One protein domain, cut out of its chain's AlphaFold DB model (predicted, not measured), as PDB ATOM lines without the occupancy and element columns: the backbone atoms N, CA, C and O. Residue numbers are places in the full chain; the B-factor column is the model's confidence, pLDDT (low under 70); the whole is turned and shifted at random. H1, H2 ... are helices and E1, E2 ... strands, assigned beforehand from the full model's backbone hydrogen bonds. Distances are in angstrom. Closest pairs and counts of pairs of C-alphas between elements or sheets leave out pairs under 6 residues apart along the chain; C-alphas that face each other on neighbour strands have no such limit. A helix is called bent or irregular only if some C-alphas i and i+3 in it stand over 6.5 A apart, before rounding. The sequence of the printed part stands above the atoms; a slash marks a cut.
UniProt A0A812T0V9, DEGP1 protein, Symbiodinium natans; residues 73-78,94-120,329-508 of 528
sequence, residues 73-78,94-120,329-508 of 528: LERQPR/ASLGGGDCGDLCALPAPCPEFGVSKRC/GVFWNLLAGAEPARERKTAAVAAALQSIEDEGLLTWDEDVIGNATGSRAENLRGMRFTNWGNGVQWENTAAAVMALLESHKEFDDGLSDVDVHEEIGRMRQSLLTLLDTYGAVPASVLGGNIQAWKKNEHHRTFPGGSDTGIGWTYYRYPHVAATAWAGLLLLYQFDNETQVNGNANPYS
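This is residues 73 to 78, 94 to 120 and 329 to 508 of the 528 residues of the protein "DEGP1 protein" of Symbiodinium natans (UniProt A0A812T0V9). A two-strand ribbon, E1 and E2, packs through E2 on H5 and the first part of H4; H4 is the hub of the helices, with H5 and H7 packed on it and H2 crossing it, while H3 packs on H2. At the far end of the longest axis from H3 lies a loop-rich end with the small helices H1 and H6, which touch no helix, and residues 94 to 113. The printed part has 213 residues, in the order H1 H2 H3 E1 E2 H4 H5 H6 H7, with one antiparallel sheet; the class is mostly helix, though under half of the residues are in named elements. It is compact, with a radius of gyration of the C-alphas of 17.2 A and spans of 50 by 37 by 34 A.

E1 is residues 362 to 367, 16.6 A long, and E2 residues 378 to 383, 16.1 A. H4, residues 394 to 411, is 23.3 A long, beginning at C-alpha 394 (33.011, -5.063, 1.271); it has a kink of 44 degrees near residue 405 and is irregular, with C-alphas 406 and 409 7.5 A apart. H5, residues 420 to 438, measures 27.1 A and H7, residues 480 to 492, 18.1 A, ending at C-alpha 492 (38.380, 3.718, -11.184). H2 is residues 329 to 336, H3 residues 342 to 352, H1 residues 114 to 117 and H6 residues 450 to 454.

The hairpin E1 and E2 has N 365 and O 380 within hydrogen-bond range at 2.9 A, and N 380 and O 365 at 2.8 A. The closest C-alphas of E2 and H5, Leu 380 and Ser 430, are 5.1 A apart; those of E2 and H4, Met 383 and Thr 397, 4.9 A. H4 and H5, a helical hairpin, touch at Val 401 and Ile 424, C-alphas 5.5 A apart, at a shallow tilt of 26 degrees, opposite ways. H4 touches H7 with residues 394 to 402 alone, closest at the C-alphas of Glu 395 and Ala 482, 4.2 A, at a shallow tilt of 28 degrees, the same way. H2 touches H4 at a steep tilt of 66 degrees, with C-alphas 331 and 400 closest at 5.2 A. H3 touches H2, with C-alphas 348 and 330 closest at 6.4 A. Every O i to N i+4 pair is within hydrogen-bond range in H3, H5, H6 and H7; H2 has 3 of 4, H4 12 of 14, and H1 is too short for such a pair.

The two farthest C-alphas, Lys 118 and Asp 413, are 53.2 A apart. Residues 79 to 93 and 121 to 328 are not printed, with C-alpha gaps of 13.7 A and 28.0 A. The links H5 to H6 and H6 to H7 are long. Mean pLDDT of the printed part is 87.7; 22 residues are under 70, among them 371 to 376 and 459 to 465.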
ATOM      1  N   LEU A  73      40.481 -14.328  -9.134       98.50
ATOM      2  CA  LEU A  73      39.422 -14.683 -10.085       98.50
ATOM      3  C   LEU A  73      39.850 -15.824 -11.018       98.50
ATOM      4  O   LEU A  73      39.058 -16.723 -11.300       98.50
ATOM      5  N   GLU A  74      41.104 -15.826 -11.474       96.56
ATOM      6  CA  GLU A  74      41.651 -16.884 -12.336       96.56
ATOM      7  C   GLU A  74      41.766 -18.235 -11.623       96.56
ATOM      8  O   GLU A  74      41.626 -19.280 -12.260       96.56
ATOM      9  N   ARG A  75      41.994 -18.228 -10.305       96.12
ATOM     10  CA  ARG A  75      42.119 -19.444  -9.490       96.12
ATOM     11  C   ARG A  75      40.792 -19.978  -8.961       96.12
ATOM     12  O   ARG A  75      40.791 -21.069  -8.387       96.12
ATOM     13  N   GLN A  76      39.683 -19.252  -9.121       96.06
ATOM     14  CA  GLN A  76      38.394 -19.757  -8.655       96.06
ATOM     15  C   GLN A  76      38.008 -21.042  -9.396       96.06
ATOM     16  O   GLN A  76      38.118 -21.095 -10.625       96.06
ATOM     17  N   PRO A  77      37.519 -22.075  -8.679       95.12
ATOM     18  CA  PRO A  77      36.918 -23.233  -9.321       95.12
ATOM     19  C   PRO A  77      35.828 -22.795 -10.300       95.12
ATOM     20  O   PRO A  77      35.018 -21.921  -9.993       95.12
ATOM     21  N   ARG A  78      35.806 -23.418 -11.478       94.88
ATOM     22  CA  ARG A  78      34.811 -23.154 -12.519       94.88
ATOM     23  C   ARG A  78      33.868 -24.330 -12.675       94.88
ATOM     24  O   ARG A  78      34.257 -25.484 -12.486       94.88
ATOM     25  N   ALA A  94      38.386 -20.437  -0.709       88.69
ATOM     26  CA  ALA A  94      38.666 -21.239   0.477       88.69
ATOM     27  C   ALA A  94      38.404 -20.443   1.770       88.69
ATOM     28  O   ALA A  94      38.646 -19.241   1.824       88.69
ATOM     29  N   SER A  95      37.932 -21.130   2.812       87.31
ATOM     30  CA  SER A  95      37.714 -20.548   4.142       87.31
ATOM     31  C   SER A  95      38.969 -19.845   4.673       87.31
ATOM     32  O   SER A  95      40.056 -20.423   4.631       87.31
ATOM     33  N   LEU A  96      38.802 -18.639   5.227       87.25
ATOM     34  CA  LEU A  96      39.870 -17.894   5.914       87.25
ATOM     35  C   LEU A  96      39.966 -18.237   7.411       87.25
ATOM     36  O   LEU A  96      40.700 -17.583   8.145       87.25
ATOM     37  N   GLY A  97      39.208 -19.239   7.870       85.19
ATOM     38  CA  GLY A  97      38.999 -19.517   9.291       85.19
ATOM     39  C   GLY A  97      37.998 -18.545   9.918       85.19
ATOM     40  O   GLY A  97      37.897 -17.394   9.513       85.19
ATOM     41  N   GLY A  98      37.211 -19.015  10.890       79.94
ATOM     42  CA  GLY A  98      36.238 -18.167  11.589       79.94
ATOM     43  C   GLY A  98      36.676 -17.718  12.981       79.94
ATOM     44  O   GLY A  98      35.902 -17.026  13.624       79.94
ATOM     45  N   GLY A  99      37.872 -18.092  13.448       78.38
ATOM     46  CA  GLY A  99      38.416 -17.700  14.756       78.38
ATOM     47  C   GLY A  99      38.242 -18.755  15.854       78.38
ATOM     48  O   GLY A  99      37.816 -19.882  15.596       78.38
ATOM     49  N   ASP A 100      38.565 -18.376  17.092       75.12
ATOM     50  CA  ASP A 100      38.790 -19.308  18.214       75.12
ATOM     51  C   ASP A 100      37.530 -19.691  19.011       75.12
ATOM     52  O   ASP A 100      37.611 -20.229  20.115       75.12
ATOM     53  N   CYS A 101      36.329 -19.470  18.473       73.50
ATOM     54  CA  CYS A 101      35.083 -19.768  19.189       73.50
ATOM     55  C   CYS A 101      34.553 -21.208  18.984       73.50
ATOM     56  O   CYS A 101      33.358 -21.487  19.139       73.50
ATOM     57  N   GLY A 102      35.441 -22.138  18.620       80.56
ATOM     58  CA  GLY A 102      35.118 -23.549  18.397       80.56
ATOM     59  C   GLY A 102      34.140 -23.765  17.238       80.56
ATOM     60  O   GLY A 102      34.221 -23.104  16.202       80.56
ATOM     61  N   ASP A 103      33.180 -24.677  17.416       81.94
ATOM     62  CA  ASP A 103      32.232 -25.087  16.365       81.94
ATOM     63  C   ASP A 103      31.360 -23.944  15.817       81.94
ATOM     64  O   ASP A 103      30.833 -24.045  14.709       81.94
ATOM     65  N   LEU A 104      31.203 -22.837  16.553       77.75
ATOM     66  CA  LEU A 104      30.449 -21.660  16.092       77.75
ATOM     67  C   LEU A 104      31.235 -20.802  15.086       77.75
ATOM     68  O   LEU A 104      30.632 -20.061  14.312       77.75
ATOM     69  N   CYS A 105      32.559 -20.955  15.061       80.00
ATOM     70  CA  CYS A 105      33.485 -20.307  14.134       80.00
ATOM     71  C   CYS A 105      33.963 -21.275  13.039       80.00
ATOM     72  O   CYS A 105      34.658 -20.878  12.105       80.00
ATOM     73  N   ALA A 106      33.594 -22.556  13.119       84.31
ATOM     74  CA  ALA A 106      33.940 -23.537  12.102       84.31
ATOM     75  C   ALA A 106      33.209 -23.217  10.789       84.31
ATOM     76  O   ALA A 106      32.000 -23.421  10.649       84.31
ATOM     77  N   LEU A 107      33.963 -22.696   9.826       84.81
ATOM     78  CA  LEU A 107      33.505 -22.362   8.484       84.81
ATOM     79  C   LEU A 107      33.492 -23.626   7.598       84.81
ATOM     80  O   LEU A 107      34.551 -24.228   7.403       84.81
ATOM     81  N   PRO A 108      32.329 -24.057   7.062       84.75
ATOM     82  CA  PRO A 108      32.254 -25.243   6.211       84.75
ATOM     83  C   PRO A 108      33.151 -25.164   4.964       84.75
ATOM     84  O   PRO A 108      33.062 -24.241   4.163       84.75
ATOM     85  N   ALA A 109      33.981 -26.183   4.743       84.06
ATOM     86  CA  ALA A 109      34.772 -26.306   3.520       84.06
ATOM     87  C   ALA A 109      34.021 -27.109   2.433       84.06
ATOM     88  O   ALA A 109      33.263 -28.022   2.772       84.06
ATOM     89  N   PRO A 110      34.244 -26.822   1.135       85.12
ATOM     90  CA  PRO A 110      35.098 -25.754   0.612       85.12
ATOM     91  C   PRO A 110      34.399 -24.384   0.532       85.12
ATOM     92  O   PRO A 110      35.028 -23.427   0.106       85.12
ATOM     93  N   CYS A 111      33.126 -24.280   0.919       85.50
ATOM     94  CA  CYS A 111      32.312 -23.069   0.808       85.50
ATOM     95  C   CYS A 111      31.160 -23.088   1.841       85.50
ATOM     96  O   CYS A 111      30.776 -24.177   2.291       85.50
ATOM     97  N   PRO A 112      30.538 -21.931   2.167       79.94
ATOM     98  CA  PRO A 112      29.602 -21.803   3.290       79.94
ATOM     99  C   PRO A 112      28.454 -22.820   3.292       79.94
ATOM    100  O   PRO A 112      28.120 -23.408   4.321       79.94
ATOM    101  N   GLU A 113      27.856 -23.066   2.129       77.88
ATOM    102  CA  GLU A 113      26.682 -23.931   2.006       77.88
ATOM    103  C   GLU A 113      27.007 -25.420   1.989       77.88
ATOM    104  O   GLU A 113      26.106 -26.256   2.114       77.88
ATOM    105  N   PHE A 114      28.283 -25.785   1.871       76.94
ATOM    106  CA  PHE A 114      28.670 -27.178   1.697       76.94
ATOM    107  C   PHE A 114      28.284 -28.046   2.899       76.94
ATOM    108  O   PHE A 114      27.964 -29.227   2.745       76.94
ATOM    109  N   GLY A 115      28.249 -27.461   4.100       65.56
ATOM    110  CA  GLY A 115      27.763 -28.134   5.303       65.56
ATOM    111  C   GLY A 115      26.312 -28.618   5.181       65.56
ATOM    112  O   GLY A 115      25.981 -29.667   5.732       65.56
ATOM    113  N   VAL A 116      25.484 -27.905   4.412       70.19
ATOM    114  CA  VAL A 116      24.040 -28.147   4.267       70.19
ATOM    115  C   VAL A 116      23.715 -28.851   2.948       70.19
ATOM    116  O   VAL A 116      23.102 -29.915   2.950       70.19
ATOM    117  N   SER A 117      24.139 -28.291   1.813       75.19
ATOM    118  CA  SER A 117      23.752 -28.757   0.474       75.19
ATOM    119  C   SER A 117      24.767 -29.715  -0.161       75.19
ATOM    120  O   SER A 117      24.472 -30.328  -1.194       75.19
ATOM    121  N   LYS A 118      25.965 -29.842   0.435       83.50
ATOM    122  CA  LYS A 118      27.142 -30.516  -0.149       83.50
ATOM    123  C   LYS A 118      27.500 -29.966  -1.536       83.50
ATOM    124  O   LYS A 118      27.969 -30.705  -2.406       83.50
ATOM    125  N   ARG A 119      27.222 -28.680  -1.778       86.62
ATOM    126  CA  ARG A 119      27.495 -27.967  -3.033       86.62
ATOM    127  C   ARG A 119      27.923 -26.534  -2.739       86.62
ATOM    128  O   ARG A 119      27.599 -25.995  -1.688       86.62
ATOM    129  N   CYS A 120      28.649 -25.953  -3.686       92.25
ATOM    130  CA  CYS A 120      28.996 -24.536  -3.682       92.25
ATOM    131  C   CYS A 120      28.126 -23.752  -4.645       92.25
ATOM    132  O   CYS A 120      27.600 -24.324  -5.608       92.25
ATOM    133  N   GLY A 329      21.014   0.938  -2.560       96.31
ATOM    134  CA  GLY A 329      19.989   1.928  -2.895       96.31
ATOM    135  C   GLY A 329      20.504   3.370  -2.905       96.31
ATOM    136  O   GLY A 329      19.976   4.205  -3.641       96.31
ATOM    137  N   VAL A 330      21.557   3.662  -2.133       97.06
ATOM    138  CA  VAL A 330      22.251   4.956  -2.146       97.06
ATOM    139  C   VAL A 330      23.385   4.937  -3.168       97.06
ATOM    140  O   VAL A 330      23.359   5.686  -4.142       97.06
ATOM    141  N   PHE A 331      24.395   4.092  -2.975       98.00
ATOM    142  CA  PHE A 331      25.655   4.211  -3.704       98.00
ATOM    143  C   PHE A 331      25.575   3.692  -5.141       98.00
ATOM    144  O   PHE A 331      26.167   4.295  -6.035       98.00
ATOM    145  N   TRP A 332      24.808   2.633  -5.408       98.25
ATOM    146  CA  TRP A 332      24.628   2.153  -6.781       98.25
ATOM    147  C   TRP A 332      23.732   3.100  -7.575       98.25
ATOM    148  O   TRP A 332      23.975   3.327  -8.759       98.25
ATOM    149  N   ASN A 333      22.755   3.737  -6.921       97.75
ATOM    150  CA  ASN A 333      21.953   4.796  -7.533       97.75
ATOM    151  C   ASN A 333      22.829   5.966  -8.006       97.75
ATOM    152  O   ASN A 333      22.677   6.427  -9.139       97.75
ATOM    153  N   LEU A 334      23.780   6.408  -7.175       96.12
ATOM    154  CA  LEU A 334      24.743   7.450  -7.544       96.12
ATOM    155  C   LEU A 334      25.606   7.030  -8.739       96.12
ATOM    156  O   LEU A 334      25.753   7.808  -9.678       96.12
ATOM    157  N   LEU A 335      26.122   5.797  -8.736       97.38
ATOM    158  CA  LEU A 335      26.936   5.277  -9.838       97.38
ATOM    159  C   LEU A 335      26.149   5.130 -11.144       97.38
ATOM    160  O   LEU A 335      26.687   5.407 -12.215       97.38
ATOM    161  N   ALA A 336      24.893   4.693 -11.087       97.75
ATOM    162  CA  ALA A 336      24.050   4.595 -12.272       97.75
ATOM    163  C   ALA A 336      23.607   5.984 -12.766       97.75
ATOM    164  O   ALA A 336      23.512   6.235 -13.977       97.75
ATOM    165  N   GLY A 337      23.361   6.898 -11.824       96.38
ATOM    166  CA  GLY A 337      22.825   8.235 -12.050       96.38
ATOM    167  C   GLY A 337      21.304   8.249 -12.217       96.38
ATOM    168  O   GLY A 337      20.801   9.005 -13.048       96.38
ATOM    169  N   ALA A 338      20.569   7.395 -11.493       97.31
ATOM    170  CA  ALA A 338      19.105   7.361 -11.589       97.31
ATOM    171  C   ALA A 338      18.447   8.539 -10.835       97.31
ATOM    172  O   ALA A 338      17.452   9.092 -11.303       97.31
ATOM    173  N   GLU A 339      19.019   9.004  -9.723       96.12
ATOM    174  CA  GLU A 339      18.630  10.272  -9.087       96.12
ATOM    175  C   GLU A 339      19.506  11.440  -9.591       96.12
ATOM    176  O   GLU A 339      20.677  11.532  -9.224       96.12
ATOM    177  N   PRO A 340      18.978  12.367 -10.413       93.88
ATOM    178  CA  PRO A 340      19.706  13.552 -10.847       93.88
ATOM    179  C   PRO A 340      19.688  14.702  -9.827       93.88
ATOM    180  O   PRO A 340      20.536  15.588  -9.932       93.88
ATOM    181  N   ALA A 341      18.748  14.747  -8.873       95.00
ATOM    182  CA  ALA A 341      18.600  15.889  -7.966       95.00
ATOM    183  C   ALA A 341      19.735  15.943  -6.931       95.00
ATOM    184  O   ALA A 341      19.849  15.073  -6.060       95.00
ATOM    185  N   ARG A 342      20.557  16.997  -7.004       91.94
ATOM    186  CA  ARG A 342      21.730  17.200  -6.137       91.94
ATOM    187  C   ARG A 342      21.358  17.181  -4.657       91.94
ATOM    188  O   ARG A 342      22.065  16.563  -3.865       91.94
ATOM    189  N   GLU A 343      20.248  17.808  -4.280       92.56
ATOM    190  CA  GLU A 343      19.809  17.913  -2.884       92.56
ATOM    191  C   GLU A 343      19.485  16.535  -2.296       92.56
ATOM    192  O   GLU A 343      19.892  16.226  -1.178       92.56
ATOM    193  N   ARG A 344      18.810  15.674  -3.070       95.25
ATOM    194  CA  ARG A 344      18.463  14.308  -2.649       95.25
ATOM    195  C   ARG A 344      19.692  13.414  -2.558       95.25
ATOM    196  O   ARG A 344      19.846  12.698  -1.575       95.25
ATOM    197  N   LYS A 345      20.595  13.502  -3.543       94.31
ATOM    198  CA  LYS A 345      21.885  12.795  -3.515       94.31
ATOM    199  C   LYS A 345      22.699  13.174  -2.278       94.31
ATOM    200  O   LYS A 345      23.159  12.295  -1.559       94.31
ATOM    201  N   THR A 346      22.821  14.474  -2.011       92.44
ATOM    202  CA  THR A 346      23.574  14.998  -0.860       92.44
ATOM    203  C   THR A 346      22.959  14.523   0.455       92.44
ATOM    204  O   THR A 346      23.674  14.007   1.306       92.44
ATOM    205  N   ALA A 347      21.632  14.615   0.603       94.12
ATOM    206  CA  ALA A 347      20.933  14.146   1.800       94.12
ATOM    207  C   ALA A 347      21.095  12.631   2.027       94.12
ATOM    208  O   ALA A 347      21.369  12.212   3.149       94.12
ATOM    209  N   ALA A 348      20.991  11.822   0.966       95.81
ATOM    210  CA  ALA A 348      21.174  10.373   1.049       95.81
ATOM    211  C   ALA A 348      22.598   9.982   1.434       95.81
ATOM    212  O   ALA A 348      22.783   9.084   2.251       95.81
ATOM    213  N   VAL A 349      23.601  10.676   0.893       95.25
ATOM    214  CA  VAL A 349      25.003  10.456   1.267       95.25
ATOM    215  C   VAL A 349      25.262  10.881   2.706       95.25
ATOM    216  O   VAL A 349      25.879  10.119   3.444       95.25
ATOM    217  N   ALA A 350      24.754  12.040   3.133       93.75
ATOM    218  CA  ALA A 350      24.878  12.493   4.516       93.75
ATOM    219  C   ALA A 350      24.298  11.462   5.495       93.75
ATOM    220  O   ALA A 350      24.974  11.064   6.440       93.75
ATOM    221  N   ALA A 351      23.082  10.974   5.230       94.88
ATOM    222  CA  ALA A 351      22.434   9.948   6.044       94.88
ATOM    223  C   ALA A 351      23.189   8.606   6.005       94.88
ATOM    224  O   ALA A 351      23.317   7.932   7.024       94.88
ATOM    225  N   ALA A 352      23.729   8.211   4.850       96.31
ATOM    226  CA  ALA A 352      24.519   6.988   4.729       96.31
ATOM    227  C   ALA A 352      25.847   7.064   5.502       96.31
ATOM    228  O   ALA A 352      26.276   6.061   6.065       96.31
ATOM    229  N   LEU A 353      26.488   8.233   5.560       95.31
ATOM    230  CA  LEU A 353      27.769   8.427   6.247       95.31
ATOM    231  C   LEU A 353      27.648   8.622   7.766       95.31
ATOM    232  O   LEU A 353      28.665   8.716   8.452       95.31
ATOM    233  N   GLN A 354      26.430   8.651   8.307       94.62
ATOM    234  CA  GLN A 354      26.206   8.613   9.749       94.62
ATOM    235  C   GLN A 354      26.670   7.280  10.362       94.62
ATOM    236  O   GLN A 354      26.748   6.248   9.685       94.62
ATOM    237  N   SER A 355      26.977   7.324  11.659       91.56
ATOM    238  CA  SER A 355      27.398   6.167  12.453       91.56
ATOM    239  C   SER A 355      26.269   5.144  12.634       91.56
ATOM    240  O   SER A 355      25.103   5.420  12.341       91.56
ATOM    241  N   ILE A 356      26.591   3.960  13.160       86.81
ATOM    242  CA  ILE A 356      25.573   2.956  13.494       86.81
ATOM    243  C   ILE A 356      24.646   3.429  14.623       86.81
ATOM    244  O   ILE A 356      23.452   3.126  14.588       86.81
ATOM    245  N   GLU A 357      25.169   4.196  15.587       88.06
ATOM    246  CA  GLU A 357      24.406   4.789  16.692       88.06
ATOM    247  C   GLU A 357      23.344   5.774  16.193       88.06
ATOM    248  O   GLU A 357      22.267   5.874  16.780       88.06
ATOM    249  N   ASP A 358      23.629   6.432  15.071       89.75
ATOM    250  CA  ASP A 358      22.736   7.370  14.390       89.75
ATOM    251  C   ASP A 358      21.893   6.692  13.291       89.75
ATOM    252  O   ASP A 358      21.289   7.355  12.453       89.75
ATOM    253  N   GLU A 359      21.836   5.356  13.276       91.56
ATOM    254  CA  GLU A 359      21.117   4.556  12.275       91.56
ATOM    255  C   GLU A 359      21.617   4.752  10.819       91.56
ATOM    256  O   GLU A 359      20.889   4.435   9.872       91.56
ATOM    257  N   GLY A 360      22.863   5.208  10.625       94.75
ATOM    258  CA  GLY A 360      23.546   5.382   9.330       94.75
ATOM    259  C   GLY A 360      24.243   4.119   8.815       94.75
ATOM    260  O   GLY A 360      24.103   3.054   9.402       94.75
ATOM    261  N   LEU A 361      24.962   4.159   7.693       96.69
ATOM    262  CA  LEU A 361      25.556   2.964   7.058       96.69
ATOM    263  C   LEU A 361      27.066   2.818   7.285       96.69
ATOM    264  O   LEU A 361      27.627   1.758   6.996       96.69
ATOM    265  N   LEU A 362      27.726   3.846   7.808       96.25
ATOM    266  CA  LEU A 362      29.163   3.842   8.029       96.25
ATOM    267  C   LEU A 362      29.503   3.077   9.311       96.25
ATOM    268  O   LEU A 362      29.035   3.406  10.402       96.25
ATOM    269  N   THR A 363      30.344   2.055   9.189       94.75
ATOM    270  CA  THR A 363      30.747   1.202  10.311       94.75
ATOM    271  C   THR A 363      32.216   0.795  10.200       94.75
ATOM    272  O   THR A 363      32.933   1.188   9.275       94.75
ATOM    273  N   TRP A 364      32.703   0.049  11.181       93.25
ATOM    274  CA  TRP A 364      34.023  -0.559  11.164       93.25
ATOM    275  C   TRP A 364      33.953  -1.975  11.729       93.25
ATOM    276  O   TRP A 364      33.125  -2.256  12.594       93.25
ATOM    277  N   ASP A 365      34.844  -2.831  11.247       91.62
ATOM    278  CA  ASP A 365      35.053  -4.178  11.763       91.62
ATOM    279  C   ASP A 365      36.479  -4.309  12.300       91.62
ATOM    280  O   ASP A 365      37.412  -3.693  11.779       91.62
ATOM    281  N   GLU A 366      36.656  -5.153  13.312       88.62
ATOM    282  CA  GLU A 366      37.975  -5.584  13.767       88.62
ATOM    283  C   GLU A 366      38.308  -6.950  13.156       88.62
ATOM    284  O   GLU A 366      37.688  -7.970  13.474       88.62
ATOM    285  N   ASP A 367      39.319  -6.990  12.295       88.00
ATOM    286  CA  ASP A 367      39.868  -8.235  11.781       88.00
ATOM    287  C   ASP A 367      40.872  -8.831  12.784       88.00
ATOM    288  O   ASP A 367      42.082  -8.621  12.690       88.00
ATOM    289  N   VAL A 368      40.358  -9.574  13.768       80.12
ATOM    290  CA  VAL A 368      41.170 -10.175  14.850       80.12
ATOM    291  C   VAL A 368      41.968 -11.410  14.428       80.12
ATOM    292  O   VAL A 368      42.850 -11.845  15.164       80.12
ATOM    293  N   ILE A 369      41.635 -12.017  13.287       76.94
ATOM    294  CA  ILE A 369      42.321 -13.219  12.789       76.94
ATOM    295  C   ILE A 369      43.491 -12.800  11.898       76.94
ATOM    296  O   ILE A 369      44.565 -13.397  11.976       76.94
ATOM    297  N   GLY A 370      43.288 -11.772  11.067       73.62
ATOM    298  CA  GLY A 370      44.270 -11.318  10.095       73.62
ATOM    299  C   GLY A 370      44.729 -12.426   9.141       73.62
ATOM    300  O   GLY A 370      44.106 -13.480   8.970       73.62
ATOM    301  N   ASN A 371      45.888 -12.198   8.533       59.19
ATOM    302  CA  ASN A 371      46.690 -13.267   7.960       59.19
ATOM    303  C   ASN A 371      47.098 -14.191   9.124       59.19
ATOM    304  O   ASN A 371      47.617 -13.717  10.135       59.19
ATOM    305  N   ALA A 372      46.913 -15.506   8.962       52.12
ATOM    306  CA  ALA A 372      47.227 -16.569   9.926       52.12
ATOM    307  C   ALA A 372      48.658 -16.553  10.540       52.12
ATOM    308  O   ALA A 372      48.993 -17.428  11.338       52.12
ATOM    309  N   THR A 373      49.515 -15.584  10.201       47.44
ATOM    310  CA  THR A 373      50.834 -15.324  10.796       47.44
ATOM    311  C   THR A 373      50.829 -14.494  12.091       47.44
ATOM    312  O   THR A 373      51.906 -14.141  12.565       47.44
ATOM    313  N   GLY A 374      49.674 -14.175  12.687       50.38
ATOM    314  CA  GLY A 374      49.617 -13.534  14.014       50.38
ATOM    315  C   GLY A 374      49.872 -12.021  14.015       50.38
ATOM    316  O   GLY A 374      50.489 -11.494  14.944       50.38
ATOM    317  N   SER A 375      49.428 -11.315  12.972       53.66
ATOM    318  CA  SER A 375      49.408  -9.848  12.955       53.66
ATOM    319  C   SER A 375      48.421  -9.283  13.989       53.66
ATOM    320  O   SER A 375      47.447  -9.930  14.364       53.66
ATOM    321  N   ARG A 376      48.695  -8.063  14.472       65.50
ATOM    322  CA  ARG A 376      47.795  -7.292  15.347       65.50
ATOM    323  C   ARG A 376      46.436  -7.126  14.658       65.50
ATOM    324  O   ARG A 376      46.418  -6.901  13.455       65.50
ATOM    325  N   ALA A 377      45.351  -7.190  15.430       77.62
ATOM    326  CA  ALA A 377      44.007  -6.922  14.935       77.62
ATOM    327  C   ALA A 377      43.951  -5.589  14.168       77.62
ATOM    328  O   ALA A 377      44.495  -4.576  14.628       77.62
ATOM    329  N   GLU A 378      43.328  -5.610  12.991       85.56
ATOM    330  CA  GLU A 378      43.222  -4.447  12.110       85.56
ATOM    331  C   GLU A 378      41.798  -3.899  12.132       85.56
ATOM    332  O   GLU A 378      40.836  -4.634  11.931       85.56
ATOM    333  N   ASN A 379      41.664  -2.592  12.361       91.88
ATOM    334  CA  ASN A 379      40.377  -1.912  12.276       91.88
ATOM    335  C   ASN A 379      40.137  -1.485  10.833       91.88
ATOM    336  O   ASN A 379      40.876  -0.658  10.294       91.88
ATOM    337  N   LEU A 380      39.095  -2.037  10.228       95.38
ATOM    338  CA  LEU A 380      38.757  -1.829   8.832       95.38
ATOM    339  C   LEU A 380      37.456  -1.032   8.738       95.38
ATOM    340  O   LEU A 380      36.448  -1.384   9.346       95.38
ATOM    341  N   ARG A 381      37.479   0.062   7.980       96.88
ATOM    342  CA  ARG A 381      36.367   1.005   7.806       96.88
ATOM    343  C   ARG A 381      35.576   0.661   6.545       96.88
ATOM    344  O   ARG A 381      36.176   0.418   5.499       96.88
ATOM    345  N   GLY A 382      34.247   0.707   6.613       97.50
ATOM    346  CA  GLY A 382      33.409   0.451   5.443       97.50
ATOM    347  C   GLY A 382      31.920   0.678   5.670       97.50
ATOM    348  O   GLY A 382      31.506   1.315   6.635       97.50
ATOM    349  N   MET A 383      31.118   0.150   4.750       97.25
ATOM    350  CA  MET A 383      29.664   0.280   4.749       97.25
ATOM    351  C   MET A 383      29.005  -1.033   5.155       97.25
ATOM    352  O   MET A 383      29.385  -2.095   4.659       97.25
ATOM    353  N   ARG A 384      27.981  -0.975   6.007       94.81
ATOM    354  CA  ARG A 384      27.087  -2.123   6.229       94.81
ATOM    355  C   ARG A 384      26.117  -2.303   5.066       94.81
ATOM    356  O   ARG A 384      25.907  -1.392   4.273       94.81
ATOM    357  N   PHE A 385      25.500  -3.481   4.975       94.69
ATOM    358  CA  PHE A 385      24.542  -3.775   3.907       94.69
ATOM    359  C   PHE A 385      23.260  -2.935   4.023       94.69
ATOM    360  O   PHE A 385      22.877  -2.255   3.076       94.69
ATOM    361  N   THR A 386      22.617  -2.935   5.194       95.31
ATOM    362  CA  THR A 386      21.498  -2.030   5.492       95.31
ATOM    363  C   THR A 386      21.651  -1.400   6.853       95.31
ATOM    364  O   THR A 386      22.431  -1.868   7.684       95.31
ATOM    365  N   ASN A 387      20.813  -0.405   7.126       93.56
ATOM    366  CA  ASN A 387      20.816   0.233   8.420       93.56
ATOM    367  C   ASN A 387      20.221  -0.588   9.592       93.56
ATOM    368  O   ASN A 387      20.193  -0.126  10.737       93.56
ATOM    369  N   TRP A 388      19.765  -1.813   9.337       91.56
ATOM    370  CA  TRP A 388      19.428  -2.796  10.376       91.56
ATOM    371  C   TRP A 388      20.483  -3.894  10.506       91.56
ATOM    372  O   TRP A 388      20.450  -4.665  11.461       91.56
ATOM    373  N   GLY A 389      21.398  -3.974   9.540       89.62
ATOM    374  CA  GLY A 389      22.466  -4.956   9.517       89.62
ATOM    375  C   GLY A 389      23.626  -4.609  10.442       89.62
ATOM    376  O   GLY A 389      23.728  -3.496  10.973       89.62
ATOM    377  N   ASN A 390      24.524  -5.579  10.578       88.50
ATOM    378  CA  ASN A 390      25.778  -5.456  11.306       88.50
ATOM    379  C   ASN A 390      26.957  -5.889  10.430       88.50
ATOM    380  O   ASN A 390      26.808  -6.739   9.552       88.50
ATOM    381  N   GLY A 391      28.128  -5.339  10.730       90.88
ATOM    382  CA  GLY A 391      29.374  -5.657  10.054       90.88
ATOM    383  C   GLY A 391      29.536  -4.955   8.711       90.88
ATOM    384  O   GLY A 391      28.565  -4.546   8.063       90.88
ATOM    385  N   VAL A 392      30.786  -4.819   8.285       94.75
ATOM    386  CA  VAL A 392      31.113  -4.268   6.974       94.75
ATOM    387  C   VAL A 392      30.766  -5.287   5.892       94.75
ATOM    388  O   VAL A 392      30.985  -6.496   6.026       94.75
ATOM    389  N   GLN A 393      30.216  -4.776   4.796       94.94
ATOM    390  CA  GLN A 393      30.004  -5.486   3.552       94.94
ATOM    391  C   GLN A 393      30.910  -4.843   2.491       94.94
ATOM    392  O   GLN A 393      30.815  -3.652   2.173       94.94
ATOM    393  N   TRP A 394      31.870  -5.621   1.998       97.44
ATOM    394  CA  TRP A 394      33.011  -5.063   1.271       97.44
ATOM    395  C   TRP A 394      32.710  -4.675  -0.181       97.44
ATOM    396  O   TRP A 394      33.389  -3.806  -0.728       97.44
ATOM    397  N   GLU A 395      31.671  -5.243  -0.793       96.81
ATOM    398  CA  GLU A 395      31.240  -4.878  -2.148       96.81
ATOM    399  C   GLU A 395      30.551  -3.503  -2.157       96.81
ATOM    400  O   GLU A 395      30.907  -2.626  -2.944       96.81
ATOM    401  N   ASN A 396      29.680  -3.258  -1.177       97.75
ATOM    402  CA  ASN A 396      29.046  -1.975  -0.903       97.75
ATOM    403  C   ASN A 396      30.073  -0.934  -0.478       97.75
ATOM    404  O   ASN A 396      29.956   0.224  -0.862       97.75
ATOM    405  N   THR A 397      31.111  -1.337   0.254       98.69
ATOM    406  CA  THR A 397      32.225  -0.444   0.596       98.69
ATOM    407  C   THR A 397      32.965   0.022  -0.659       98.69
ATOM    408  O   THR A 397      33.161   1.221  -0.846       98.69
ATOM    409  N   ALA A 398      33.331  -0.894  -1.561       98.75
ATOM    410  CA  ALA A 398      33.994  -0.535  -2.813       98.75
ATOM    411  C   ALA A 398      33.103   0.342  -3.715       98.75
ATOM    412  O   ALA A 398      33.566   1.368  -4.223       98.75
ATOM    413  N   ALA A 399      31.821  -0.007  -3.854       98.31
ATOM    414  CA  ALA A 399      30.855   0.788  -4.608       98.31
ATOM    415  C   ALA A 399      30.639   2.183  -3.994       98.31
ATOM    416  O   ALA A 399      30.584   3.169  -4.728       98.31
ATOM    417  N   ALA A 400      30.588   2.297  -2.663       98.31
ATOM    418  CA  ALA A 400      30.473   3.573  -1.966       98.31
ATOM    419  C   ALA A 400      31.676   4.476  -2.227       98.31
ATOM    420  O   ALA A 400      31.494   5.645  -2.559       98.31
ATOM    421  N   VAL A 401      32.902   3.944  -2.164       98.19
ATOM    422  CA  VAL A 401      34.100   4.727  -2.498       98.19
ATOM    423  C   VAL A 401      34.016   5.257  -3.932       98.19
ATOM    424  O   VAL A 401      34.255   6.443  -4.153       98.19
ATOM    425  N   MET A 402      33.635   4.422  -4.905       98.00
ATOM    426  CA  MET A 402      33.460   4.865  -6.295       98.00
ATOM    427  C   MET A 402      32.376   5.950  -6.422       98.00
ATOM    428  O   MET A 402      32.592   6.958  -7.092       98.00
ATOM    429  N   ALA A 403      31.234   5.772  -5.753       97.00
ATOM    430  CA  ALA A 403      30.109   6.705  -5.784       97.00
ATOM    431  C   ALA A 403      30.457   8.074  -5.182       97.00
ATOM    432  O   ALA A 403      30.116   9.117  -5.749       97.00
ATOM    433  N   LEU A 404      31.159   8.069  -4.045       95.50
ATOM    434  CA  LEU A 404      31.614   9.276  -3.363       95.50
ATOM    435  C   LEU A 404      32.667  10.011  -4.193       95.50
ATOM    436  O   LEU A 404      32.623  11.232  -4.263       95.50
ATOM    437  N   LEU A 405      33.562   9.292  -4.875       93.81
ATOM    438  CA  LEU A 405      34.522   9.891  -5.804       93.81
ATOM    439  C   LEU A 405      33.857  10.545  -7.017       93.81
ATOM    440  O   LEU A 405      34.265  11.636  -7.413       93.81
ATOM    441  N   GLU A 406      32.850   9.892  -7.603       89.31
ATOM    442  CA  GLU A 406      32.083  10.449  -8.726       89.31
ATOM    443  C   GLU A 406      31.360  11.733  -8.314       89.31
ATOM    444  O   GLU A 406      31.391  12.745  -9.013       89.31
ATOM    445  N   SER A 407      30.751  11.702  -7.133       83.06
ATOM    446  CA  SER A 407      29.871  12.767  -6.662       83.06
ATOM    447  C   SER A 407      30.597  13.838  -5.839       83.06
ATOM    448  O   SER A 407      29.999  14.850  -5.489       83.06
ATOM    449  N   HIS A 408      31.888  13.654  -5.552       76.25
ATOM    450  CA  HIS A 408      32.692  14.515  -4.684       76.25
ATOM    451  C   HIS A 408      32.573  16.004  -5.041       76.25
ATOM    452  O   HIS A 408      32.248  16.837  -4.202       76.25
ATOM    453  N   LYS A 409      32.753  16.332  -6.328       68.75
ATOM    454  CA  LYS A 409      32.667  17.717  -6.826       68.75
ATOM    455  C   LYS A 409      31.283  18.336  -6.638       68.75
ATOM    456  O   LYS A 409      31.143  19.553  -6.653       68.75
ATOM    457  N   GLU A 410      30.254  17.505  -6.527       72.38
ATOM    458  CA  GLU A 410      28.891  17.954  -6.275       72.38
ATOM    459  C   GLU A 410      28.618  18.161  -4.780       72.38
ATOM    460  O   GLU A 410      27.648  18.833  -4.431       72.38
ATOM    461  N   PHE A 411      29.453  17.626  -3.888       71.88
ATOM    462  CA  PHE A 411      29.213  17.632  -2.445       71.88
ATOM    463  C   PHE A 411      30.118  18.564  -1.636       71.88
ATOM    464  O   PHE A 411      29.807  18.775  -0.466       71.88
ATOM    465  N   ASP A 412      31.150  19.164  -2.240       64.69
ATOM    466  CA  ASP A 412      32.120  20.056  -1.567       64.69
ATOM    467  C   ASP A 412      31.479  21.179  -0.712       64.69
ATOM    468  O   ASP A 412      32.065  21.605   0.278       64.69
ATOM    469  N   ASP A 413      30.250  21.616  -1.024       63.62
ATOM    470  CA  ASP A 413      29.521  22.642  -0.254       63.62
ATOM    471  C   ASP A 413      28.448  22.086   0.718       63.62
ATOM    472  O   ASP A 413      27.834  22.853   1.459       63.62
ATOM    473  N   GLY A 414      28.138  20.783   0.672       61.41
ATOM    474  CA  GLY A 414      26.888  20.217   1.211       61.41
ATOM    475  C   GLY A 414      27.018  19.196   2.348       61.41
ATOM    476  O   GLY A 414      26.002  18.848   2.947       61.41
ATOM    477  N   LEU A 415      28.227  18.714   2.650       72.44
ATOM    478  CA  LEU A 415      28.486  17.681   3.668       72.44
ATOM    479  C   LEU A 415      29.396  18.217   4.788       72.44
ATOM    480  O   LEU A 415      30.496  17.719   4.992       72.44
ATOM    481  N   SER A 416      28.948  19.248   5.514       62.38
ATOM    482  CA  SER A 416      29.778  19.978   6.493       62.38
ATOM    483  C   SER A 416      30.293  19.144   7.669       62.38
ATOM    484  O   SER A 416      31.305  19.505   8.266       62.38
ATOM    485  N   ASP A 417      29.600  18.056   8.011       69.75
ATOM    486  CA  ASP A 417      29.823  17.326   9.263       69.75
ATOM    487  C   ASP A 417      30.657  16.044   9.079       69.75
ATOM    488  O   ASP A 417      31.049  15.422  10.066       69.75
ATOM    489  N   VAL A 418      30.956  15.649   7.833       76.44
ATOM    490  CA  VAL A 418      31.765  14.461   7.517       76.44
ATOM    491  C   VAL A 418      32.843  14.825   6.504       76.44
ATOM    492  O   VAL A 418      32.538  15.259   5.395       76.44
ATOM    493  N   ASP A 419      34.107  14.572   6.851       86.38
ATOM    494  CA  ASP A 419      35.206  14.647   5.891       86.38
ATOM    495  C   ASP A 419      35.131  13.448   4.928       86.38
ATOM    496  O   ASP A 419      35.649  12.355   5.177       86.38
ATOM    497  N   VAL A 420      34.429  13.651   3.811       89.25
ATOM    498  CA  VAL A 420      34.233  12.632   2.773       89.25
ATOM    499  C   VAL A 420      35.565  12.164   2.189       89.25
ATOM    500  O   VAL A 420      35.700  10.985   1.855       89.25
ATOM    501  N   HIS A 421      36.556  13.049   2.075       89.12
ATOM    502  CA  HIS A 421      37.878  12.684   1.574       89.12
ATOM    503  C   HIS A 421      38.592  11.729   2.523       89.12
ATOM    504  O   HIS A 421      39.186  10.741   2.072       89.12
ATOM    505  N   GLU A 422      38.522  12.003   3.823       91.69
ATOM    506  CA  GLU A 422      39.093  11.127   4.835       91.69
ATOM    507  C   GLU A 422      38.413   9.750   4.821       91.69
ATOM    508  O   GLU A 422      39.101   8.724   4.794       91.69
ATOM    509  N   GLU A 423      37.079   9.695   4.760       93.94
ATOM    510  CA  GLU A 423      36.348   8.422   4.743       93.94
ATOM    511  C   GLU A 423      36.582   7.623   3.448       93.94
ATOM    512  O   GLU A 423      36.781   6.405   3.509       93.94
ATOM    513  N   ILE A 424      36.680   8.285   2.286       95.56
ATOM    514  CA  ILE A 424      37.145   7.661   1.035       95.56
ATOM    515  C   ILE A 424      38.518   7.008   1.243       95.56
ATOM    516  O   ILE A 424      38.713   5.850   0.863       95.56
ATOM    517  N   GLY A 425      39.463   7.734   1.850       95.75
ATOM    518  CA  GLY A 425      40.816   7.245   2.110       95.75
ATOM    519  C   GLY A 425      40.831   6.022   3.030       95.75
ATOM    520  O   GLY A 425      41.471   5.018   2.710       95.75
ATOM    521  N   ARG A 426      40.077   6.067   4.134       96.75
ATOM    522  CA  ARG A 426      39.983   4.977   5.123       96.75
ATOM    523  C   ARG A 426      39.341   3.712   4.549       96.75
ATOM    524  O   ARG A 426      39.864   2.612   4.746       96.75
ATOM    525  N   MET A 427      38.236   3.851   3.816       98.12
ATOM    526  CA  MET A 427      37.562   2.712   3.180       98.12
ATOM    527  C   MET A 427      38.421   2.084   2.081       98.12
ATOM    528  O   MET A 427      38.558   0.861   2.012       98.12
ATOM    529  N   ARG A 428      39.069   2.911   1.251       97.81
ATOM    530  CA  ARG A 428      39.994   2.423   0.222       97.81
ATOM    531  C   ARG A 428      41.173   1.681   0.840       97.81
ATOM    532  O   ARG A 428      41.497   0.586   0.390       97.81
ATOM    533  N   GLN A 429      41.778   2.240   1.889       97.69
ATOM    534  CA  GLN A 429      42.872   1.587   2.598       97.69
ATOM    535  C   GLN A 429      42.442   0.236   3.176       97.69
ATOM    536  O   GLN A 429      43.197  -0.723   3.075       97.69
ATOM    537  N   SER A 430      41.220   0.131   3.702       97.88
ATOM    538  CA  SER A 430      40.684  -1.136   4.215       97.88
ATOM    539  C   SER A 430      40.624  -2.216   3.127       97.88
ATOM    540  O   SER A 430      41.061  -3.340   3.350       97.88
ATOM    541  N   LEU A 431      40.182  -1.870   1.913       98.31
ATOM    542  CA  LEU A 431      40.167  -2.797   0.772       98.31
ATOM    543  C   LEU A 431      41.578  -3.207   0.318       98.31
ATOM    544  O   LEU A 431      41.802  -4.376   0.004       98.31
ATOM    545  N   LEU A 432      42.535  -2.271   0.301       97.44
ATOM    546  CA  LEU A 432      43.940  -2.573  -0.008       97.44
ATOM    547  C   LEU A 432      44.549  -3.519   1.030       97.44
ATOM    548  O   LEU A 432      45.200  -4.495   0.666       97.44
ATOM    549  N   THR A 433      44.279  -3.262   2.308       95.88
ATOM    550  CA  THR A 433      44.696  -4.115   3.418       95.88
ATOM    551  C   THR A 433      44.146  -5.535   3.261       95.88
ATOM    552  O   THR A 433      44.906  -6.494   3.344       95.88
ATOM    553  N   LEU A 434      42.861  -5.699   2.930       96.12
ATOM    554  CA  LEU A 434      42.271  -7.022   2.684       96.12
ATOM    555  C   LEU A 434      42.939  -7.761   1.519       96.12
ATOM    556  O   LEU A 434      43.247  -8.948   1.637       96.12
ATOM    557  N   LEU A 435      43.201  -7.058   0.414       96.75
ATOM    558  CA  LEU A 435      43.898  -7.634  -0.734       96.75
ATOM    559  C   LEU A 435      45.319  -8.074  -0.375       96.75
ATOM    560  O   LEU A 435      45.708  -9.177  -0.747       96.75
ATOM    561  N   ASP A 436      46.083  -7.263   0.356       94.69
ATOM    562  CA  ASP A 436      47.431  -7.644   0.796       94.69
ATOM    563  C   ASP A 436      47.417  -8.840   1.750       94.69
ATOM    564  O   ASP A 436      48.271  -9.725   1.650       94.69
ATOM    565  N   THR A 437      46.440  -8.884   2.652       92.44
ATOM    566  CA  THR A 437      46.346  -9.909   3.693       92.44
ATOM    567  C   THR A 437      45.871 -11.255   3.139       92.44
ATOM    568  O   THR A 437      46.413 -12.297   3.514       92.44
ATOM    569  N   TYR A 438      44.889 -11.260   2.230       93.69
ATOM    570  CA  TYR A 438      44.227 -12.488   1.762       93.69
ATOM    571  C   TYR A 438      44.436 -12.803   0.280       93.69
ATOM    572  O   TYR A 438      44.024 -13.868  -0.187       93.69
ATOM    573  N   GLY A 439      45.033 -11.888  -0.486       95.88
ATOM    574  CA  GLY A 439      45.082 -11.969  -1.947       95.88
ATOM    575  C   GLY A 439      43.712 -11.815  -2.618       95.88
ATOM    576  O   GLY A 439      43.586 -12.103  -3.803       95.88
ATOM    577  N   ALA A 440      42.684 -11.421  -1.864       97.44
ATOM    578  CA  ALA A 440      41.293 -11.285  -2.284       97.44
ATOM    579  C   ALA A 440      40.529 -10.423  -1.268       97.44
ATOM    580  O   ALA A 440      41.021 -10.175  -0.170       97.44
ATOM    581  N   VAL A 441      39.305 -10.019  -1.599       97.94
ATOM    582  CA  VAL A 441      38.413  -9.342  -0.652       97.94
ATOM    583  C   VAL A 441      37.352 -10.336  -0.176       97.94
ATOM    584  O   VAL A 441      36.632 -10.910  -1.003       97.94
ATOM    585  N   PRO A 442      37.256 -10.606   1.138       95.62
ATOM    586  CA  PRO A 442      36.216 -11.476   1.655       95.62
ATOM    587  C   PRO A 442      34.846 -10.798   1.632       95.62
ATOM    588  O   PRO A 442      34.751  -9.578   1.547       95.62
ATOM    589  N   ALA A 443      33.767 -11.575   1.732       93.06
ATOM    590  CA  ALA A 443      32.426 -10.993   1.838       93.06
ATOM    591  C   ALA A 443      32.212 -10.259   3.179       93.06
ATOM    592  O   ALA A 443      31.509  -9.255   3.241       93.06
ATOM    593  N   SER A 444      32.854 -10.756   4.237       91.75
ATOM    594  CA  SER A 444      32.900 -10.187   5.585       91.75
ATOM    595  C   SER A 444      34.243 -10.534   6.230       91.75
ATOM    596  O   SER A 444      34.837 -11.556   5.885       91.75
ATOM    597  N   VAL A 445      34.725  -9.720   7.172       90.38
ATOM    598  CA  VAL A 445      35.832 -10.121   8.062       90.38
ATOM    599  C   VAL A 445      35.340 -10.650   9.404       90.38
ATOM    600  O   VAL A 445      36.113 -11.255  10.140       90.38
ATOM    601  N   LEU A 446      34.068 -10.490   9.742       86.38
ATOM    602  CA  LEU A 446      33.542 -11.043  10.980       86.38
ATOM    603  C   LEU A 446      33.441 -12.567  10.858       86.38
ATOM    604  O   LEU A 446      32.997 -13.112   9.842       86.38
ATOM    605  N   GLY A 447      33.930 -13.276  11.873       73.00
ATOM    606  CA  GLY A 447      33.920 -14.733  11.875       73.00
ATOM    607  C   GLY A 447      32.664 -15.283  12.515       73.00
ATOM    608  O   GLY A 447      32.200 -14.819  13.546       73.00
ATOM    609  N   GLY A 448      32.135 -16.331  11.903       72.38
ATOM    610  CA  GLY A 448      30.864 -16.916  12.280       72.38
ATOM    611  C   GLY A 448      30.375 -17.844  11.190       72.38
ATOM    612  O   GLY A 448      30.771 -17.719  10.033       72.38
ATOM    613  N   ASN A 449      29.519 -18.796  11.537       76.06
ATOM    614  CA  ASN A 449      28.876 -19.669  10.562       76.06
ATOM    615  C   ASN A 449      27.349 -19.553  10.623       76.06
ATOM    616  O   ASN A 449      26.778 -18.867  11.470       76.06
ATOM    617  N   ILE A 450      26.669 -20.278   9.733       76.94
ATOM    618  CA  ILE A 450      25.201 -20.304   9.666       76.94
ATOM    619  C   ILE A 450      24.541 -20.688  11.001       76.94
ATOM    620  O   ILE A 450      23.417 -20.272  11.265       76.94
ATOM    621  N   GLN A 451      25.204 -21.476  11.856       77.19
ATOM    622  CA  GLN A 451      24.658 -21.857  13.162       77.19
ATOM    623  C   GLN A 451      24.759 -20.718  14.172       77.19
ATOM    624  O   GLN A 451      23.830 -20.519  14.949       77.19
ATOM    625  N   ALA A 452      25.860 -19.965  14.151       76.31
ATOM    626  CA  ALA A 452      26.005 -18.765  14.962       76.31
ATOM    627  C   ALA A 452      24.993 -17.689  14.557       76.31
ATOM    628  O   ALA A 452      24.277 -17.172  15.411       76.31
ATOM    629  N   TRP A 453      24.846 -17.450  13.251       77.62
ATOM    630  CA  TRP A 453      23.837 -16.536  12.714       77.62
ATOM    631  C   TRP A 453      22.414 -16.927  13.145       77.62
ATOM    632  O   TRP A 453      21.674 -16.098  13.663       77.62
ATOM    633  N   LYS A 454      22.041 -18.213  13.061       79.12
ATOM    634  CA  LYS A 454      20.716 -18.704  13.500       79.12
ATOM    635  C   LYS A 454      20.393 -18.454  14.977       79.12
ATOM    636  O   LYS A 454      19.223 -18.520  15.347       79.12
ATOM    637  N   LYS A 455      21.393 -18.192  15.827       78.06
ATOM    638  CA  LYS A 455      21.172 -17.813  17.233       78.06
ATOM    639  C   LYS A 455      20.775 -16.341  17.404       78.06
ATOM    640  O   LYS A 455      20.437 -15.952  18.515       78.06
ATOM    641  N   ASN A 456      20.778 -15.551  16.328       69.31
ATOM    642  CA  ASN A 456      20.468 -14.120  16.311       69.31
ATOM    643  C   ASN A 456      21.376 -13.267  17.219       69.31
ATOM    644  O   ASN A 456      20.960 -12.232  17.735       69.31
ATOM    645  N   GLU A 457      22.637 -13.669  17.402       69.94
ATOM    646  CA  GLU A 457      23.649 -12.902  18.150       69.94
ATOM    647  C   GLU A 457      24.448 -11.952  17.229       69.94
ATOM    648  O   GLU A 457      25.662 -11.815  17.359       69.94
ATOM    649  N   HIS A 458      23.767 -11.298  16.281       70.75
ATOM    650  CA  HIS A 458      24.378 -10.606  15.131       70.75
ATOM    651  C   HIS A 458      25.296  -9.432  15.481       70.75
ATOM    652  O   HIS A 458      26.123  -9.062  14.664       70.75
ATOM    653  N   HIS A 459      25.168  -8.856  16.677       68.75
ATOM    654  CA  HIS A 459      25.963  -7.713  17.146       68.75
ATOM    655  C   HIS A 459      27.332  -8.109  17.721       68.75
ATOM    656  O   HIS A 459      28.121  -7.240  18.087       68.75
ATOM    657  N   ARG A 460      27.612  -9.408  17.888       66.81
ATOM    658  CA  ARG A 460      28.902  -9.865  18.414       66.81
ATOM    659  C   ARG A 460      29.941  -9.897  17.301       66.81
ATOM    660  O   ARG A 460      29.670 -10.451  16.249       66.81
ATOM    661  N   THR A 461      31.155  -9.423  17.575       62.31
ATOM    662  CA  THR A 461      32.283  -9.509  16.629       62.31
ATOM    663  C   THR A 461      32.587 -10.959  16.231       62.31
ATOM    664  O   THR A 461      32.880 -11.232  15.076       62.31
ATOM    665  N   PHE A 462      32.475 -11.896  17.187       61.31
ATOM    666  CA  PHE A 462      32.604 -13.346  16.989       61.31
ATOM    667  C   PHE A 462      31.687 -14.085  17.992       61.31
ATOM    668  O   PHE A 462      31.647 -13.695  19.164       61.31
ATOM    669  N   PRO A 463      30.941 -15.139  17.598       58.75
ATOM    670  CA  PRO A 463      30.809 -15.717  16.255       58.75
ATOM    671  C   PRO A 463      29.827 -14.971  15.325       58.75
ATOM    672  O   PRO A 463      29.208 -15.609  14.470       58.75
ATOM    673  N   GLY A 464      29.557 -13.680  15.531       61.12
ATOM    674  CA  GLY A 464      28.665 -12.959  14.622       61.12
ATOM    675  C   GLY A 464      29.312 -12.797  13.246       61.12
ATOM    676  O   GLY A 464      30.494 -12.505  13.146       61.12
ATOM    677  N   GLY A 465      28.548 -13.035  12.180       68.00
ATOM    678  CA  GLY A 465      28.937 -12.656  10.816       68.00
ATOM    679  C   GLY A 465      28.402 -11.268  10.468       68.00
ATOM    680  O   GLY A 465      27.591 -10.718  11.219       68.00
ATOM    681  N   SER A 466      28.784 -10.728   9.307       76.62
ATOM    682  CA  SER A 466      28.068  -9.562   8.776       76.62
ATOM    683  C   SER A 466      26.643  -9.995   8.417       76.62
ATOM    684  O   SER A 466      26.448 -10.889   7.591       76.62
ATOM    685  N   ASP A 467      25.640  -9.408   9.057       85.81
ATOM    686  CA  ASP A 467      24.221  -9.684   8.824       85.81
ATOM    687  C   ASP A 467      23.595  -8.512   8.075       85.81
ATOM    688  O   ASP A 467      23.924  -7.350   8.316       85.81
ATOM    689  N   THR A 468      22.681  -8.802   7.155       87.50
ATOM    690  CA  THR A 468      22.065  -7.753   6.341       87.50
ATOM    691  C   THR A 468      20.942  -7.008   7.038       87.50
ATOM    692  O   THR A 468      20.488  -5.996   6.512       87.50
ATOM    693  N   GLY A 469      20.474  -7.475   8.197       87.19
ATOM    694  CA  GLY A 469      19.311  -6.947   8.908       87.19
ATOM    695  C   GLY A 469      17.974  -7.378   8.303       87.19
ATOM    696  O   GLY A 469      16.919  -7.022   8.827       87.19
ATOM    697  N   ILE A 470      18.001  -8.138   7.203       87.12
ATOM    698  CA  ILE A 470      16.818  -8.513   6.411       87.12
ATOM    699  C   ILE A 470      16.779 -10.005   6.047       87.12
ATOM    700  O   ILE A 470      16.058 -10.417   5.142       87.12
ATOM    701  N   GLY A 471      17.497 -10.836   6.808       82.44
ATOM    702  CA  GLY A 471      17.296 -12.287   6.806       82.44
ATOM    703  C   GLY A 471      18.361 -13.115   6.089       82.44
ATOM    704  O   GLY A 471      18.100 -14.282   5.793       82.44
ATOM    705  N   TRP A 472      19.555 -12.569   5.843       84.12
ATOM    706  CA  TRP A 472      20.723 -13.337   5.398       84.12
ATOM    707  C   TRP A 472      22.037 -12.719   5.890       84.12
ATOM    708  O   TRP A 472      22.068 -11.619   6.430       84.12
ATOM    709  N   THR A 473      23.141 -13.444   5.711       85.94
ATOM    710  CA  THR A 473      24.453 -13.075   6.254       85.94
ATOM    711  C   THR A 473      25.570 -13.372   5.261       85.94
ATOM    712  O   THR A 473      25.472 -14.292   4.443       85.94
ATOM    713  N   TYR A 474      26.638 -12.590   5.362       87.31
ATOM    714  CA  TYR A 474      27.896 -12.790   4.672       87.31
ATOM    715  C   TYR A 474      28.927 -13.384   5.626       87.31
ATOM    716  O   TYR A 474      29.065 -12.971   6.778       87.31
ATOM    717  N   TYR A 475      29.678 -14.353   5.114       87.38
ATOM    718  CA  TYR A 475      30.676 -15.086   5.882       87.38
ATOM    719  C   TYR A 475      32.091 -14.731   5.442       87.38
ATOM    720  O   TYR A 475      32.323 -14.274   4.322       87.38
ATOM    721  N   ARG A 476      33.052 -15.049   6.308       90.44
ATOM    722  CA  ARG A 476      34.480 -14.809   6.108       90.44
ATOM    723  C   ARG A 476      35.144 -15.760   5.103       90.44
ATOM    724  O   ARG A 476      35.995 -16.586   5.431       90.44
ATOM    725  N   TYR A 477      34.731 -15.631   3.849       92.38
ATOM    726  CA  TYR A 477      35.318 -16.294   2.689       92.38
ATOM    727  C   TYR A 477      35.701 -15.235   1.662       92.38
ATOM    728  O   TYR A 477      34.937 -14.278   1.504       92.38
ATOM    729  N   PRO A 478      36.805 -15.421   0.915       95.69
ATOM    730  CA  PRO A 478      37.067 -14.658  -0.295       95.69
ATOM    731  C   PRO A 478      35.840 -14.704  -1.202       95.69
ATOM    732  O   PRO A 478      35.251 -15.776  -1.365       95.69
ATOM    733  N   HIS A 479      35.450 -13.569  -1.767       97.56
ATOM    734  CA  HIS A 479      34.178 -13.433  -2.467       97.56
ATOM    735  C   HIS A 479      34.377 -12.856  -3.864       97.56
ATOM    736  O   HIS A 479      35.108 -11.874  -4.030       97.56
ATOM    737  N   VAL A 480      33.737 -13.463  -4.865       98.62
ATOM    738  CA  VAL A 480      33.866 -13.057  -6.270       98.62
ATOM    739  C   VAL A 480      33.390 -11.623  -6.483       98.62
ATOM    740  O   VAL A 480      34.193 -10.819  -6.964       98.62
ATOM    741  N   ALA A 481      32.165 -11.265  -6.078       98.44
ATOM    742  CA  ALA A 481      31.683  -9.897  -6.270       98.44
ATOM    743  C   ALA A 481      32.516  -8.868  -5.493       98.44
ATOM    744  O   ALA A 481      32.929  -7.867  -6.071       98.44
ATOM    745  N   ALA A 482      32.849  -9.130  -4.224       98.56
ATOM    746  CA  ALA A 482      33.588  -8.165  -3.403       98.56
ATOM    747  C   ALA A 482      35.000  -7.915  -3.963       98.56
ATOM    748  O   ALA A 482      35.456  -6.774  -4.039       98.56
ATOM    749  N   THR A 483      35.670  -8.974  -4.428       98.88
ATOM    750  CA  THR A 483      37.002  -8.863  -5.040       98.88
ATOM    751  C   THR A 483      36.940  -8.171  -6.403       98.88
ATOM    752  O   THR A 483      37.793  -7.338  -6.706       98.88
ATOM    753  N   ALA A 484      35.915  -8.454  -7.216       98.81
ATOM    754  CA  ALA A 484      35.717  -7.787  -8.500       98.81
ATOM    755  C   ALA A 484      35.369  -6.296  -8.338       98.81
ATOM    756  O   ALA A 484      35.943  -5.469  -9.044       98.81
ATOM    757  N   TRP A 485      34.511  -5.931  -7.380       98.81
ATOM    758  CA  TRP A 485      34.211  -4.536  -7.038       98.81
ATOM    759  C   TRP A 485      35.436  -3.779  -6.536       98.81
ATOM    760  O   TRP A 485      35.670  -2.653  -6.972       98.81
ATOM    761  N   ALA A 486      36.264  -4.395  -5.688       98.88
ATOM    762  CA  ALA A 486      37.544  -3.810  -5.304       98.88
ATOM    763  C   ALA A 486      38.438  -3.590  -6.534       98.88
ATOM    764  O   ALA A 486      38.990  -2.510  -6.712       98.88
ATOM    765  N   GLY A 487      38.507  -4.562  -7.445       98.75
ATOM    766  CA  GLY A 487      39.185  -4.403  -8.728       98.75
ATOM    767  C   GLY A 487      38.652  -3.236  -9.566       98.75
ATOM    768  O   GLY A 487      39.442  -2.459 -10.102       98.75
ATOM    769  N   LEU A 488      37.328  -3.084  -9.667       98.75
ATOM    770  CA  LEU A 488      36.683  -1.966 -10.364       98.75
ATOM    771  C   LEU A 488      37.030  -0.628  -9.708       98.75
ATOM    772  O   LEU A 488      37.393   0.301 -10.425       98.75
ATOM    773  N   LEU A 489      37.022  -0.545  -8.376       98.62
ATOM    774  CA  LEU A 489      37.475   0.637  -7.643       98.62
ATOM    775  C   LEU A 489      38.934   0.975  -7.971       98.62
ATOM    776  O   LEU A 489      39.234   2.128  -8.259       98.62
ATOM    777  N   LEU A 490      39.842  -0.001  -7.988       98.12
ATOM    778  CA  LEU A 490      41.255   0.248  -8.302       98.12
ATOM    779  C   LEU A 490      41.459   0.693  -9.760       98.12
ATOM    780  O   LEU A 490      42.343   1.501 -10.043       98.12
ATOM    781  N   LEU A 491      40.630   0.197 -10.687       97.38
ATOM    782  CA  LEU A 491      40.579   0.683 -12.071       97.38
ATOM    783  C   LEU A 491      39.979   2.091 -12.177       97.38
ATOM    784  O   LEU A 491      40.321   2.816 -13.115       97.38
ATOM    785  N   TYR A 492      39.074   2.438 -11.262       96.88
ATOM    786  CA  TYR A 492      38.380   3.718 -11.184       96.88
ATOM    787  C   TYR A 492      39.287   4.804 -10.629       96.88
ATOM    788  O   TYR A 492      39.495   5.823 -11.280       96.88
ATOM    789  N   GLN A 493      39.866   4.571  -9.458       95.88
ATOM    790  CA  GLN A 493      40.896   5.403  -8.867       95.88
ATOM    791  C   GLN A 493      41.648   4.617  -7.787       95.88
ATOM    792  O   GLN A 493      41.074   4.218  -6.775       95.88
ATOM    793  N   PHE A 494      42.958   4.458  -7.974       95.44
ATOM    794  CA  PHE A 494      43.813   3.751  -7.022       95.44
ATOM    795  C   PHE A 494      44.192   4.593  -5.789       95.44
ATOM    796  O   PHE A 494      44.113   4.120  -4.662       95.44
ATOM    797  N   ASP A 495      44.601   5.842  -5.987       93.12
ATOM    798  CA  ASP A 495      44.996   6.777  -4.930       93.12
ATOM    799  C   ASP A 495      44.526   8.200  -5.278       93.12
ATOM    800  O   ASP A 495      43.958   8.437  -6.343       93.12
ATOM    801  N   ASN A 496      44.743   9.158  -4.375       90.44
ATOM    802  CA  ASN A 496      44.314  10.544  -4.591       90.44
ATOM    803  C   ASN A 496      45.126  11.267  -5.684       90.44
ATOM    804  O   ASN A 496      44.706  12.321  -6.156       90.44
ATOM    805  N   GLU A 497      46.268  10.711  -6.096       89.94
ATOM    806  CA  GLU A 497      47.103  11.244  -7.180       89.94
ATOM    807  C   GLU A 497      46.637  10.733  -8.554       89.94
ATOM    808  O   GLU A 497      46.869  11.362  -9.592       89.94
ATOM    809  N   THR A 498      45.940   9.597  -8.568       88.88
ATOM    810  CA  THR A 498      45.385   8.972  -9.761       88.88
ATOM    811  C   THR A 498      44.094   9.676 -10.175       88.88
ATOM    812  O   THR A 498      43.196   9.934  -9.374       88.88
ATOM    813  N   GLN A 499      43.959   9.979 -11.465       90.38
ATOM    814  CA  GLN A 499      42.726  10.551 -12.001       90.38
ATOM    815  C   GLN A 499      41.598   9.511 -12.009       90.38
ATOM    816  O   GLN A 499      41.825   8.358 -12.370       90.38
ATOM    817  N   VAL A 500      40.377   9.951 -11.701       92.94
ATOM    818  CA  VAL A 500      39.167   9.136 -11.853       92.94
ATOM    819  C   VAL A 500      38.988   8.682 -13.306       92.94
ATOM    820  O   VAL A 500      38.959   9.494 -14.235       92.94
ATOM    821  N   ASN A 501      38.831   7.376 -13.488       94.38
ATOM    822  CA  ASN A 501      38.507   6.709 -14.738       94.38
ATOM    823  C   ASN A 501      37.033   6.282 -14.730       94.38
ATOM    824  O   ASN A 501      36.696   5.168 -14.329       94.38
ATOM    825  N   GLY A 502      36.160   7.156 -15.234       93.88
ATOM    826  CA  GLY A 502      34.714   6.913 -15.298       93.88
ATOM    827  C   GLY A 502      34.313   5.632 -16.043       93.88
ATOM    828  O   GLY A 502      33.285   5.039 -15.726       93.88
ATOM    829  N   ASN A 503      35.141   5.144 -16.978       94.81
ATOM    830  CA  ASN A 503      34.884   3.890 -17.695       94.81
ATOM    831  C   ASN A 503      35.035   2.650 -16.796       94.81
ATOM    832  O   ASN A 503      34.589   1.571 -17.169       94.81
ATOM    833  N   ALA A 504      35.649   2.763 -15.615       96.75
ATOM    834  CA  ALA A 504      35.693   1.664 -14.655       96.75
ATOM    835  C   ALA A 504      34.360   1.460 -13.909       96.75
ATOM    836  O   ALA A 504      34.127   0.375 -13.387       96.75
ATOM    837  N   ASN A 505      33.459   2.450 -13.906       97.88
ATOM    838  CA  ASN A 505      32.119   2.297 -13.338       97.88
ATOM    839  C   ASN A 505      31.331   1.229 -14.133       97.88
ATOM    840  O   ASN A 505      31.192   1.358 -15.357       97.88
ATOM    841  N   PRO A 506      30.837   0.154 -13.486       97.69
ATOM    842  CA  PRO A 506      30.103  -0.909 -14.173       97.69
ATOM    843  C   PRO A 506      28.753  -0.453 -14.747       97.69
ATOM    844  O   PRO A 506      28.277  -1.066 -15.701       97.69
ATOM    845  N   TYR A 507      28.171   0.625 -14.215       98.00
ATOM    846  CA  TYR A 507      26.893   1.178 -14.666       98.00
ATOM    847  C   TYR A 507      27.015   2.251 -15.753       98.00
ATOM    848  O   TYR A 507      26.015   2.622 -16.373       98.00
ATOM    849  N   SER A 508      28.222   2.761 -15.998       94.81
ATOM    850  CA  SER A 508      28.452   3.733 -17.064       94.81
ATOM    851  C   SER A 508      28.328   3.080 -18.446       94.81
ATOM    852  O   SER A 508      28.745   1.931 -18.619       94.81
TER     853      SER A 508